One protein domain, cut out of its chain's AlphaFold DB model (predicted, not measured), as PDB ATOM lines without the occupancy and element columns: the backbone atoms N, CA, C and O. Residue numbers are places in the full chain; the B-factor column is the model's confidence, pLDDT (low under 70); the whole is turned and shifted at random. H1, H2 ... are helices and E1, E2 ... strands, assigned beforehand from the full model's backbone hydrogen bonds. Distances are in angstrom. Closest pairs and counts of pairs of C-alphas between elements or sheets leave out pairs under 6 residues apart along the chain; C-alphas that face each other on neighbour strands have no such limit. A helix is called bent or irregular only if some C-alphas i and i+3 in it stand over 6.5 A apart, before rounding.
ATOM      1  N   ASP A 237       7.525 -19.297 -37.536       85.69
ATOM      2  CA  ASP A 237       7.870 -20.676 -37.201       85.69
ATOM      3  C   ASP A 237       6.607 -21.560 -37.117       85.69
ATOM      4  O   ASP A 237       5.461 -21.099 -37.223       85.69
ATOM      5  N   ALA A 238       6.821 -22.867 -36.968       83.00
ATOM      6  CA  ALA A 238       5.740 -23.845 -36.951       83.00
ATOM      7  C   ALA A 238       4.752 -23.621 -35.790       83.00
ATOM      8  O   ALA A 238       3.554 -23.850 -35.956       83.00
ATOM      9  N   GLU A 239       5.231 -23.151 -34.636       89.25
ATOM     10  CA  GLU A 239       4.416 -22.937 -33.438       89.25
ATOM     11  C   GLU A 239       3.488 -21.726 -33.605       89.25
ATOM     12  O   GLU A 239       2.272 -21.821 -33.398       89.25
ATOM     13  N   HIS A 240       4.033 -20.601 -34.066       91.12
ATOM     14  CA  HIS A 240       3.245 -19.417 -34.387       91.12
ATOM     15  C   HIS A 240       2.253 -19.684 -35.517       91.12
ATOM     16  O   HIS A 240       1.100 -19.263 -35.432       91.12
ATOM     17  N   THR A 241       2.665 -20.429 -36.545       85.00
ATOM     18  CA  THR A 241       1.778 -20.832 -37.644       85.00
ATOM     19  C   THR A 241       0.605 -21.663 -37.125       85.00
ATOM     20  O   THR A 241      -0.546 -21.359 -37.435       85.00
ATOM     21  N   ALA A 242       0.863 -22.668 -36.280       85.38
ATOM     22  CA  ALA A 242      -0.193 -23.478 -35.675       85.38
ATOM     23  C   ALA A 242      -1.149 -22.633 -34.814       85.38
ATOM     24  O   ALA A 242      -2.364 -22.838 -34.851       85.38
ATOM     25  N   THR A 243      -0.615 -21.648 -34.087       91.31
ATOM     26  CA  THR A 243      -1.408 -20.713 -33.277       91.31
ATOM     27  C   THR A 243      -2.316 -19.839 -34.141       91.31
ATOM     28  O   THR A 243      -3.511 -19.745 -33.858       91.31
ATOM     29  N   VAL A 244      -1.789 -19.256 -35.225       89.25
ATOM     30  CA  VAL A 244      -2.580 -18.478 -36.195       89.25
ATOM     31  C   VAL A 244      -3.700 -19.333 -36.777       89.25
ATOM     32  O   VAL A 244      -4.856 -18.925 -36.717       89.25
ATOM     33  N   LEU A 245      -3.390 -20.534 -37.273       85.06
ATOM     34  CA  LEU A 245      -4.384 -21.427 -37.880       85.06
ATOM     35  C   LEU A 245      -5.498 -21.810 -36.900       85.06
ATOM     36  O   LEU A 245      -6.672 -21.844 -37.272       85.06
ATOM     37  N   LYS A 246      -5.144 -22.063 -35.636       89.31
ATOM     38  CA  LYS A 246      -6.122 -22.352 -34.586       89.31
ATOM     39  C   LYS A 246      -7.042 -21.158 -34.331       89.31
ATOM     40  O   LYS A 246      -8.257 -21.329 -34.339       89.31
ATOM     41  N   LEU A 247      -6.483 -19.958 -34.155       91.19
ATOM     42  CA  LEU A 247      -7.274 -18.745 -33.926       91.19
ATOM     43  C   LEU A 247      -8.162 -18.404 -35.129       91.19
ATOM     44  O   LEU A 247      -9.324 -18.047 -34.946       91.19
ATOM     45  N   GLU A 248      -7.663 -18.565 -36.357       86.00
ATOM     46  CA  GLU A 248      -8.469 -18.391 -37.570       86.00
ATOM     47  C   GLU A 248      -9.644 -19.376 -37.601       86.00
ATOM     48  O   GLU A 248     -10.778 -18.963 -37.851       86.00
ATOM     49  N   SER A 249      -9.404 -20.656 -37.296       82.81
ATOM     50  CA  SER A 249     -10.455 -21.676 -37.207       82.81
ATOM     51  C   SER A 249     -11.492 -21.338 -36.130       82.81
ATOM     52  O   SER A 249     -12.697 -21.404 -36.384       82.81
ATOM     53  N   ASP A 250     -11.046 -20.925 -34.943       88.19
ATOM     54  CA  ASP A 250     -11.924 -20.556 -33.829       88.19
ATOM     55  C   ASP A 250     -12.768 -19.316 -34.163       88.19
ATOM     56  O   ASP A 250     -13.968 -19.279 -33.874       88.19
ATOM     57  N   LEU A 251     -12.185 -18.307 -34.820       84.94
ATOM     58  CA  LEU A 251     -12.910 -17.120 -35.279       84.94
ATOM     59  C   LEU A 251     -13.903 -17.451 -36.391       84.94
ATOM     60  O   LEU A 251     -15.016 -16.921 -36.380       84.94
ATOM     61  N   GLN A 252     -13.547 -18.333 -37.326       78.06
ATOM     62  CA  GLN A 252     -14.470 -18.812 -38.356       78.06
ATOM     63  C   GLN A 252     -15.662 -19.536 -37.726       78.06
ATOM     64  O   GLN A 252     -16.807 -19.239 -38.064       78.06
ATOM     65  N   GLU A 253     -15.421 -20.432 -36.771       82.88
ATOM     66  CA  GLU A 253     -16.476 -21.166 -36.074       82.88
ATOM     67  C   GLU A 253     -17.339 -20.242 -35.206       82.88
ATOM     68  O   GLU A 253     -18.567 -20.328 -35.214       82.88
ATOM     69  N   LYS A 254     -16.727 -19.283 -34.505       84.31
ATOM     70  CA  LYS A 254     -17.450 -18.250 -33.752       84.31
ATOM     71  C   LYS A 254     -18.319 -17.395 -34.671       84.31
ATOM     72  O   LYS A 254     -19.463 -17.117 -34.323       84.31
ATOM     73  N   THR A 255     -17.815 -17.024 -35.847       77.25
ATOM     74  CA  THR A 255     -18.570 -16.274 -36.863       77.25
ATOM     75  C   THR A 255     -19.742 -17.103 -37.391       77.25
ATOM     76  O   THR A 255     -20.861 -16.597 -37.465       77.25
ATOM     77  N   ARG A 256     -19.528 -18.402 -37.650       73.06
ATOM     78  CA  ARG A 256     -20.591 -19.355 -38.008       73.06
ATOM     79  C   ARG A 256     -21.632 -19.526 -36.904       73.06
ATOM     80  O   ARG A 256     -22.804 -19.665 -37.204       73.06
ATOM     81  N   ARG A 257     -21.263 -19.500 -35.624       79.06
ATOM     82  CA  ARG A 257     -22.239 -19.610 -34.520       79.06
ATOM     83  C   ARG A 257     -22.964 -18.302 -34.239       79.06
ATOM     84  O   ARG A 257     -24.129 -18.309 -33.860       79.06
ATOM     85  N   SER A 258     -22.282 -17.177 -34.425       72.69
ATOM     86  CA  SER A 258     -22.794 -15.837 -34.134       72.69
ATOM     87  C   SER A 258     -23.767 -15.309 -35.196       72.69
ATOM     88  O   SER A 258     -24.125 -14.138 -35.084       72.69
ATOM     89  N   LEU A 259     -24.169 -16.125 -36.190       54.66
ATOM     90  CA  LEU A 259     -25.043 -15.879 -37.360       54.66
ATOM     91  C   LEU A 259     -26.256 -14.940 -37.125       54.66
ATOM     92  O   LEU A 259     -27.418 -15.305 -37.273       54.66
ATOM     93  N   LYS A 260     -25.977 -13.668 -36.839       58.25
ATOM     94  CA  LYS A 260     -26.745 -12.500 -37.276       58.25
ATOM     95  C   LYS A 260     -26.225 -11.992 -38.623       58.25
ATOM     96  O   LYS A 260     -26.919 -11.226 -39.280       58.25
ATOM     97  N   SER A 314     -17.079  -7.599 -41.031       49.81
ATOM     98  CA  SER A 314     -17.143  -8.989 -40.587       49.81
ATOM     99  C   SER A 314     -16.210  -9.880 -41.417       49.81
ATOM    100  O   SER A 314     -16.390 -11.090 -41.511       49.81
ATOM    101  N   SER A 315     -15.186  -9.292 -42.047       56.94
ATOM    102  CA  SER A 315     -13.966 -10.044 -42.297       56.94
ATOM    103  C   SER A 315     -13.421 -10.392 -40.920       56.94
ATOM    104  O   SER A 315     -13.129  -9.488 -40.133       56.94
ATOM    105  N   VAL A 316     -13.290 -11.681 -40.616       67.88
ATOM    106  CA  VAL A 316     -12.342 -12.108 -39.590       67.88
ATOM    107  C   VAL A 316     -11.021 -11.451 -39.980       67.88
ATOM    108  O   VAL A 316     -10.425 -11.825 -40.989       67.88
ATOM    109  N   GLY A 317     -10.660 -10.372 -39.282       72.44
ATOM    110  CA  GLY A 317      -9.436  -9.638 -39.567       72.44
ATOM    111  C   GLY A 317      -8.240 -10.584 -39.453       72.44
ATOM    112  O   GLY A 317      -8.365 -11.649 -38.839       72.44
ATOM    113  N   PRO A 318      -7.088 -10.224 -40.034       82.00
ATOM    114  CA  PRO A 318      -5.885 -11.025 -39.853       82.00
ATOM    115  C   PRO A 318      -5.624 -11.250 -38.360       82.00
ATOM    116  O   PRO A 318      -5.871 -10.359 -37.542       82.00
ATOM    117  N   ILE A 319      -5.115 -12.433 -38.008       89.06
ATOM    118  CA  ILE A 319      -4.640 -12.674 -36.645       89.06
ATOM    119  C   ILE A 319      -3.457 -11.746 -36.393       89.06
ATOM    120  O   ILE A 319      -2.450 -11.799 -37.102       89.06
ATOM    121  N   LEU A 320      -3.592 -10.878 -35.395       90.50
ATOM    122  CA  LEU A 320      -2.551  -9.928 -35.033       90.50
ATOM    123  C   LEU A 320      -1.536 -10.602 -34.109       90.50
ATOM    124  O   LEU A 320      -1.890 -11.418 -33.257       90.50
ATOM    125  N   ILE A 321      -0.265 -10.247 -34.262       91.50
ATOM    126  CA  ILE A 321       0.796 -10.729 -33.382       91.50
ATOM    127  C   ILE A 321       1.425  -9.526 -32.709       91.50
ATOM    128  O   ILE A 321       1.909  -8.611 -33.377       91.50
ATOM    129  N   TYR A 322       1.374  -9.521 -31.385       92.31
ATOM    130  CA  TYR A 322       1.812  -8.403 -30.570       92.31
ATOM    131  C   TYR A 322       3.121  -8.719 -29.837       92.31
ATOM    132  O   TYR A 322       3.318  -9.857 -29.406       92.31
ATOM    133  N   PRO A 323       4.008  -7.728 -29.643       92.44
ATOM    134  CA  PRO A 323       5.203  -7.909 -28.830       92.44
ATOM    135  C   PRO A 323       4.842  -8.046 -27.349       92.44
ATOM    136  O   PRO A 323       3.870  -7.451 -26.875       92.44
ATOM    137  N   GLU A 324       5.668  -8.760 -26.588       93.94
ATOM    138  CA  GLU A 324       5.414  -9.080 -25.177       93.94
ATOM    139  C   GLU A 324       5.233  -7.830 -24.289       93.94
ATOM    140  O   GLU A 324       4.363  -7.790 -23.416       93.94
ATOM    141  N   TYR A 325       5.972  -6.750 -24.565       92.94
ATOM    142  CA  TYR A 325       5.864  -5.490 -23.819       92.94
ATOM    143  C   TYR A 325       4.520  -4.765 -24.008       92.94
ATOM    144  O   TYR A 325       4.212  -3.833 -23.268       92.94
ATOM    145  N   SER A 326       3.704  -5.166 -24.986       92.62
ATOM    146  CA  SER A 326       2.398  -4.550 -25.242       92.62
ATOM    147  C   SER A 326       1.252  -5.171 -24.439       92.62
ATOM    148  O   SER A 326       0.107  -4.767 -24.613       92.62
ATOM    149  N   ARG A 327       1.529  -6.108 -23.519       95.31
ATOM    150  CA  ARG A 327       0.514  -6.762 -22.666       95.31
ATOM    151  C   ARG A 327      -0.297  -5.826 -21.778       95.31
ATOM    152  O   ARG A 327      -1.355  -6.219 -21.300       95.31
ATOM    153  N   THR A 328       0.199  -4.623 -21.512       93.94
ATOM    154  CA  THR A 328      -0.523  -3.620 -20.722       93.94
ATOM    155  C   THR A 328      -1.393  -2.707 -21.581       93.94
ATOM    156  O   THR A 328      -2.186  -1.943 -21.033       93.94
ATOM    157  N   ASP A 329      -1.252  -2.749 -22.910       94.31
ATOM    158  CA  ASP A 329      -2.073  -1.942 -23.802       94.31
ATOM    159  C   ASP A 329      -3.514  -2.470 -23.846       94.31
ATOM    160  O   ASP A 329      -3.787  -3.664 -23.970       94.31
ATOM    161  N   ARG A 330      -4.479  -1.558 -23.727       95.50
ATOM    162  CA  ARG A 330      -5.893  -1.930 -23.623       95.50
ATOM    163  C   ARG A 330      -6.424  -2.559 -24.916       95.50
ATOM    164  O   ARG A 330      -7.327  -3.395 -24.844       95.50
ATOM    165  N   VAL A 331      -5.923  -2.138 -26.077       92.19
ATOM    166  CA  VAL A 331      -6.373  -2.631 -27.384       92.19
ATOM    167  C   VAL A 331      -5.824  -4.032 -27.623       92.19
ATOM    168  O   VAL A 331      -6.608  -4.935 -27.922       92.19
ATOM    169  N   THR A 332      -4.530  -4.253 -27.384       92.81
ATOM    170  CA  THR A 332      -3.903  -5.575 -27.560       92.81
ATOM    171  C   THR A 332      -4.537  -6.629 -26.650       92.81
ATOM    172  O   THR A 332      -4.896  -7.714 -27.107       92.81
ATOM    173  N   VAL A 333      -4.782  -6.294 -25.377       94.56
ATOM    174  CA  VAL A 333      -5.448  -7.184 -24.414       94.56
ATOM    175  C   VAL A 333      -6.852  -7.546 -24.885       94.56
ATOM    176  O   VAL A 333      -7.267  -8.700 -24.763       94.56
ATOM    177  N   LYS A 334      -7.590  -6.574 -25.434       94.31
ATOM    178  CA  LYS A 334      -8.925  -6.813 -25.983       94.31
ATOM    179  C   LYS A 334      -8.864  -7.771 -27.172       94.31
ATOM    180  O   LYS A 334      -9.634  -8.727 -27.196       94.31
ATOM    181  N   ASP A 335      -7.961  -7.549 -28.121       92.81
ATOM    182  CA  ASP A 335      -7.828  -8.400 -29.306       92.81
ATOM    183  C   ASP A 335      -7.444  -9.838 -28.950       92.81
ATOM    184  O   ASP A 335      -8.073 -10.774 -29.444       92.81
ATOM    185  N   VAL A 336      -6.480 -10.026 -28.041       95.38
ATOM    186  CA  VAL A 336      -6.072 -11.359 -27.570       95.38
ATOM    187  C   VAL A 336      -7.225 -12.052 -26.844       95.38
ATOM    188  O   VAL A 336      -7.540 -13.205 -27.133       95.38
ATOM    189  N   LYS A 337      -7.931 -11.335 -25.958       95.88
ATOM    190  CA  LYS A 337      -9.110 -11.865 -25.253       95.88
ATOM    191  C   LYS A 337     -10.245 -12.242 -26.209       95.88
ATOM    192  O   LYS A 337     -10.990 -13.181 -25.939       95.88
ATOM    193  N   GLU A 338     -10.403 -11.512 -27.308       92.62
ATOM    194  CA  GLU A 338     -11.416 -11.785 -28.329       92.62
ATOM    195  C   GLU A 338     -11.012 -12.901 -29.306       92.62
ATOM    196  O   GLU A 338     -11.847 -13.302 -30.124       92.62
ATOM    197  N   GLY A 339      -9.787 -13.430 -29.185       93.88
ATOM    198  CA  GLY A 339      -9.230 -14.470 -30.049       93.88
ATOM    199  C   GLY A 339      -8.732 -13.945 -31.396       93.88
ATOM    200  O   GLY A 339      -8.548 -14.730 -32.314       93.88
ATOM    201  N   ARG A 340      -8.537 -12.627 -31.537       91.81
ATOM    202  CA  ARG A 340      -8.046 -11.975 -32.766       91.81
ATOM    203  C   ARG A 340      -6.535 -11.790 -32.805       91.81
ATOM    204  O   ARG A 340      -6.011 -11.315 -33.807       91.81
ATOM    205  N   ALA A 341      -5.843 -12.107 -31.718       94.75
ATOM    206  CA  ALA A 341      -4.415 -11.885 -31.608       94.75
ATOM    207  C   ALA A 341      -3.755 -12.827 -30.602       94.75
ATOM    208  O   ALA A 341      -4.434 -13.442 -29.777       94.75
ATOM    209  N   PHE A 342      -2.427 -12.865 -30.611       96.25
ATOM    210  CA  PHE A 342      -1.625 -13.426 -29.523       96.25
ATOM    211  C   PHE A 342      -0.326 -12.629 -29.329       96.25
ATOM    212  O   PHE A 342       0.058 -11.826 -30.182       96.25
ATOM    213  N   PHE A 343       0.332 -12.826 -28.184       95.25
ATOM    214  CA  PHE A 343       1.634 -12.222 -27.892       95.25
ATOM    215  C   PHE A 343       2.763 -13.181 -28.266       95.25
ATOM    216  O   PHE A 343       2.657 -14.377 -27.998       95.25
ATOM    217  N   SER A 344       3.839 -12.657 -28.846       94.00
ATOM    218  CA  SER A 344       5.048 -13.417 -29.157       94.00
ATOM    219  C   SER A 344       6.284 -12.615 -28.747       94.00
ATOM    220  O   SER A 344       6.474 -11.520 -29.270       94.00
ATOM    221  N   PRO A 345       7.132 -13.109 -27.830       89.81
ATOM    222  CA  PRO A 345       8.425 -12.483 -27.552       89.81
ATOM    223  C   PRO A 345       9.432 -12.744 -28.688       89.81
ATOM    224  O   PRO A 345      10.073 -11.824 -29.192       89.81
ATOM    225  N   SER A 346       9.489 -13.975 -29.203       88.94
ATOM    226  CA  SER A 346      10.511 -14.413 -30.165       88.94
ATOM    227  C   SER A 346      10.430 -13.756 -31.547       88.94
ATOM    228  O   SER A 346      11.432 -13.727 -32.258       88.94
ATOM    229  N   LEU A 347       9.280 -13.195 -31.937       84.88
ATOM    230  CA  LEU A 347       9.158 -12.423 -33.181       84.88
ATOM    231  C   LEU A 347       9.670 -10.979 -33.064       84.88
ATOM    232  O   LEU A 347       9.841 -10.323 -34.091       84.88
ATOM    233  N   PHE A 348       9.910 -10.479 -31.848       84.88
ATOM    234  CA  PHE A 348      10.271  -9.078 -31.603       84.88
ATOM    235  C   PHE A 348      11.574  -8.888 -30.811       84.88
ATOM    236  O   PHE A 348      12.077  -7.767 -30.770       84.88
ATOM    237  N   ASP A 349      12.156  -9.949 -30.249       80.62
ATOM    238  CA  ASP A 349      13.410  -9.914 -29.473       80.62
ATOM    239  C   ASP A 349      14.693  -9.865 -30.346       80.62
ATOM    240  O   ASP A 349      15.726 -10.430 -29.986       80.62
ATOM    241  N   SER A 350      14.641  -9.212 -31.516       63.69
ATOM    242  CA  SER A 350      15.750  -9.160 -32.492       63.69
ATOM    243  C   SER A 350      16.799  -8.089 -32.229       63.69
ATOM    244  O   SER A 350      16.381  -6.930 -31.987       63.69
TER     245      SER A 350
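AT A GLANCE: This is residues 237 to 260 and 314 to 350 of the 350 residues of an uncharacterized protein of Trametes pubescens (UniProt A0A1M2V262). A two-strand parallel ribbon, E1 beside E2, lies between one long helix, H1, on one side and two short helices, H2 and H3, on the other. H1 passes the strands with its residues 240 to 248 and runs on beyond them, while H2 and H3 form the loop of chain that leads from E1 back to E2. The printed part has 61 residues, with three named helices and two named strands in the order H1, E1, H2, H3, E2, and its class is mostly helix. It is only just compact, close to loose, with a radius of gyration of the C-alphas of 12.4 A, and only just flat, spanning 42 by 28 by 14 A.

IN THESE COORDINATES: Strand E1 covers residues 320 to 322, 6.4 A from first to last C-alpha, and strand E2 covers residues 341 to 343, 7.1 A, ending at C-alpha 343 at (1.634, -12.222, -27.892). Between them in the chain come H2, residues 324 to 328, 9.2 A long, and H3, residues 330 to 337, 10.6 A long. H1, residues 238 to 257, is the longest helix at 28.4 A, from C-alpha 238 at (5.740, -23.845, -36.951) to C-alpha 257 at (-22.239, -19.610, -34.520). H2 is irregular: C-alphas 325 and 328 are 7.3 A apart.

HOW THE PARTS SIT: E1 and E2 are parallel neighbours, with 21 degrees between their directions. N 322 and O 342, at 2.9 A, and N 342 and O 320, at 3.1 A, are within hydrogen-bond range. E1, H2, H3 and E2 make a strand-helix-strand unit, two parallel neighbour strands with helices between them in the chain, and its crossover is right-handed. The closest C-alphas of H3 and E2 are those of Val 336 and Phe 342, 5.3 A apart. Those of H2 and E2 are Glu 324 and Phe 343, at 5.6 A. H2 and H3 are close but not clearly touching, with the closest C-alphas, of Arg 327 and Val 333, 6.2 A apart. H1 comes nearest to E2 at the C-alphas of Leu 247 and Ala 341, 7.8 A, and is apart from H2 and H3. Every O i to N i+4 pair is within hydrogen-bond range in H1 and H3; in H2 it is 0 of 1, with 1 of 2 O i to N i+3 pairs within range.

THE WHOLE: The two C-alphas farthest apart are those of Lys 260 and Ser 350, 42.9 A. Residues 261 to 313 are cut out, and C-alphas 260 and 314 are 10.7 A apart across the cut, which falls in the link from H1 to E1. The links E1 to H2, H2 to H3 and H3 to E2 are tight. The mean pLDDT of the printed part is 85.6; residues 259 to 260, 314 to 316 and 350, the chain's last, are under 70.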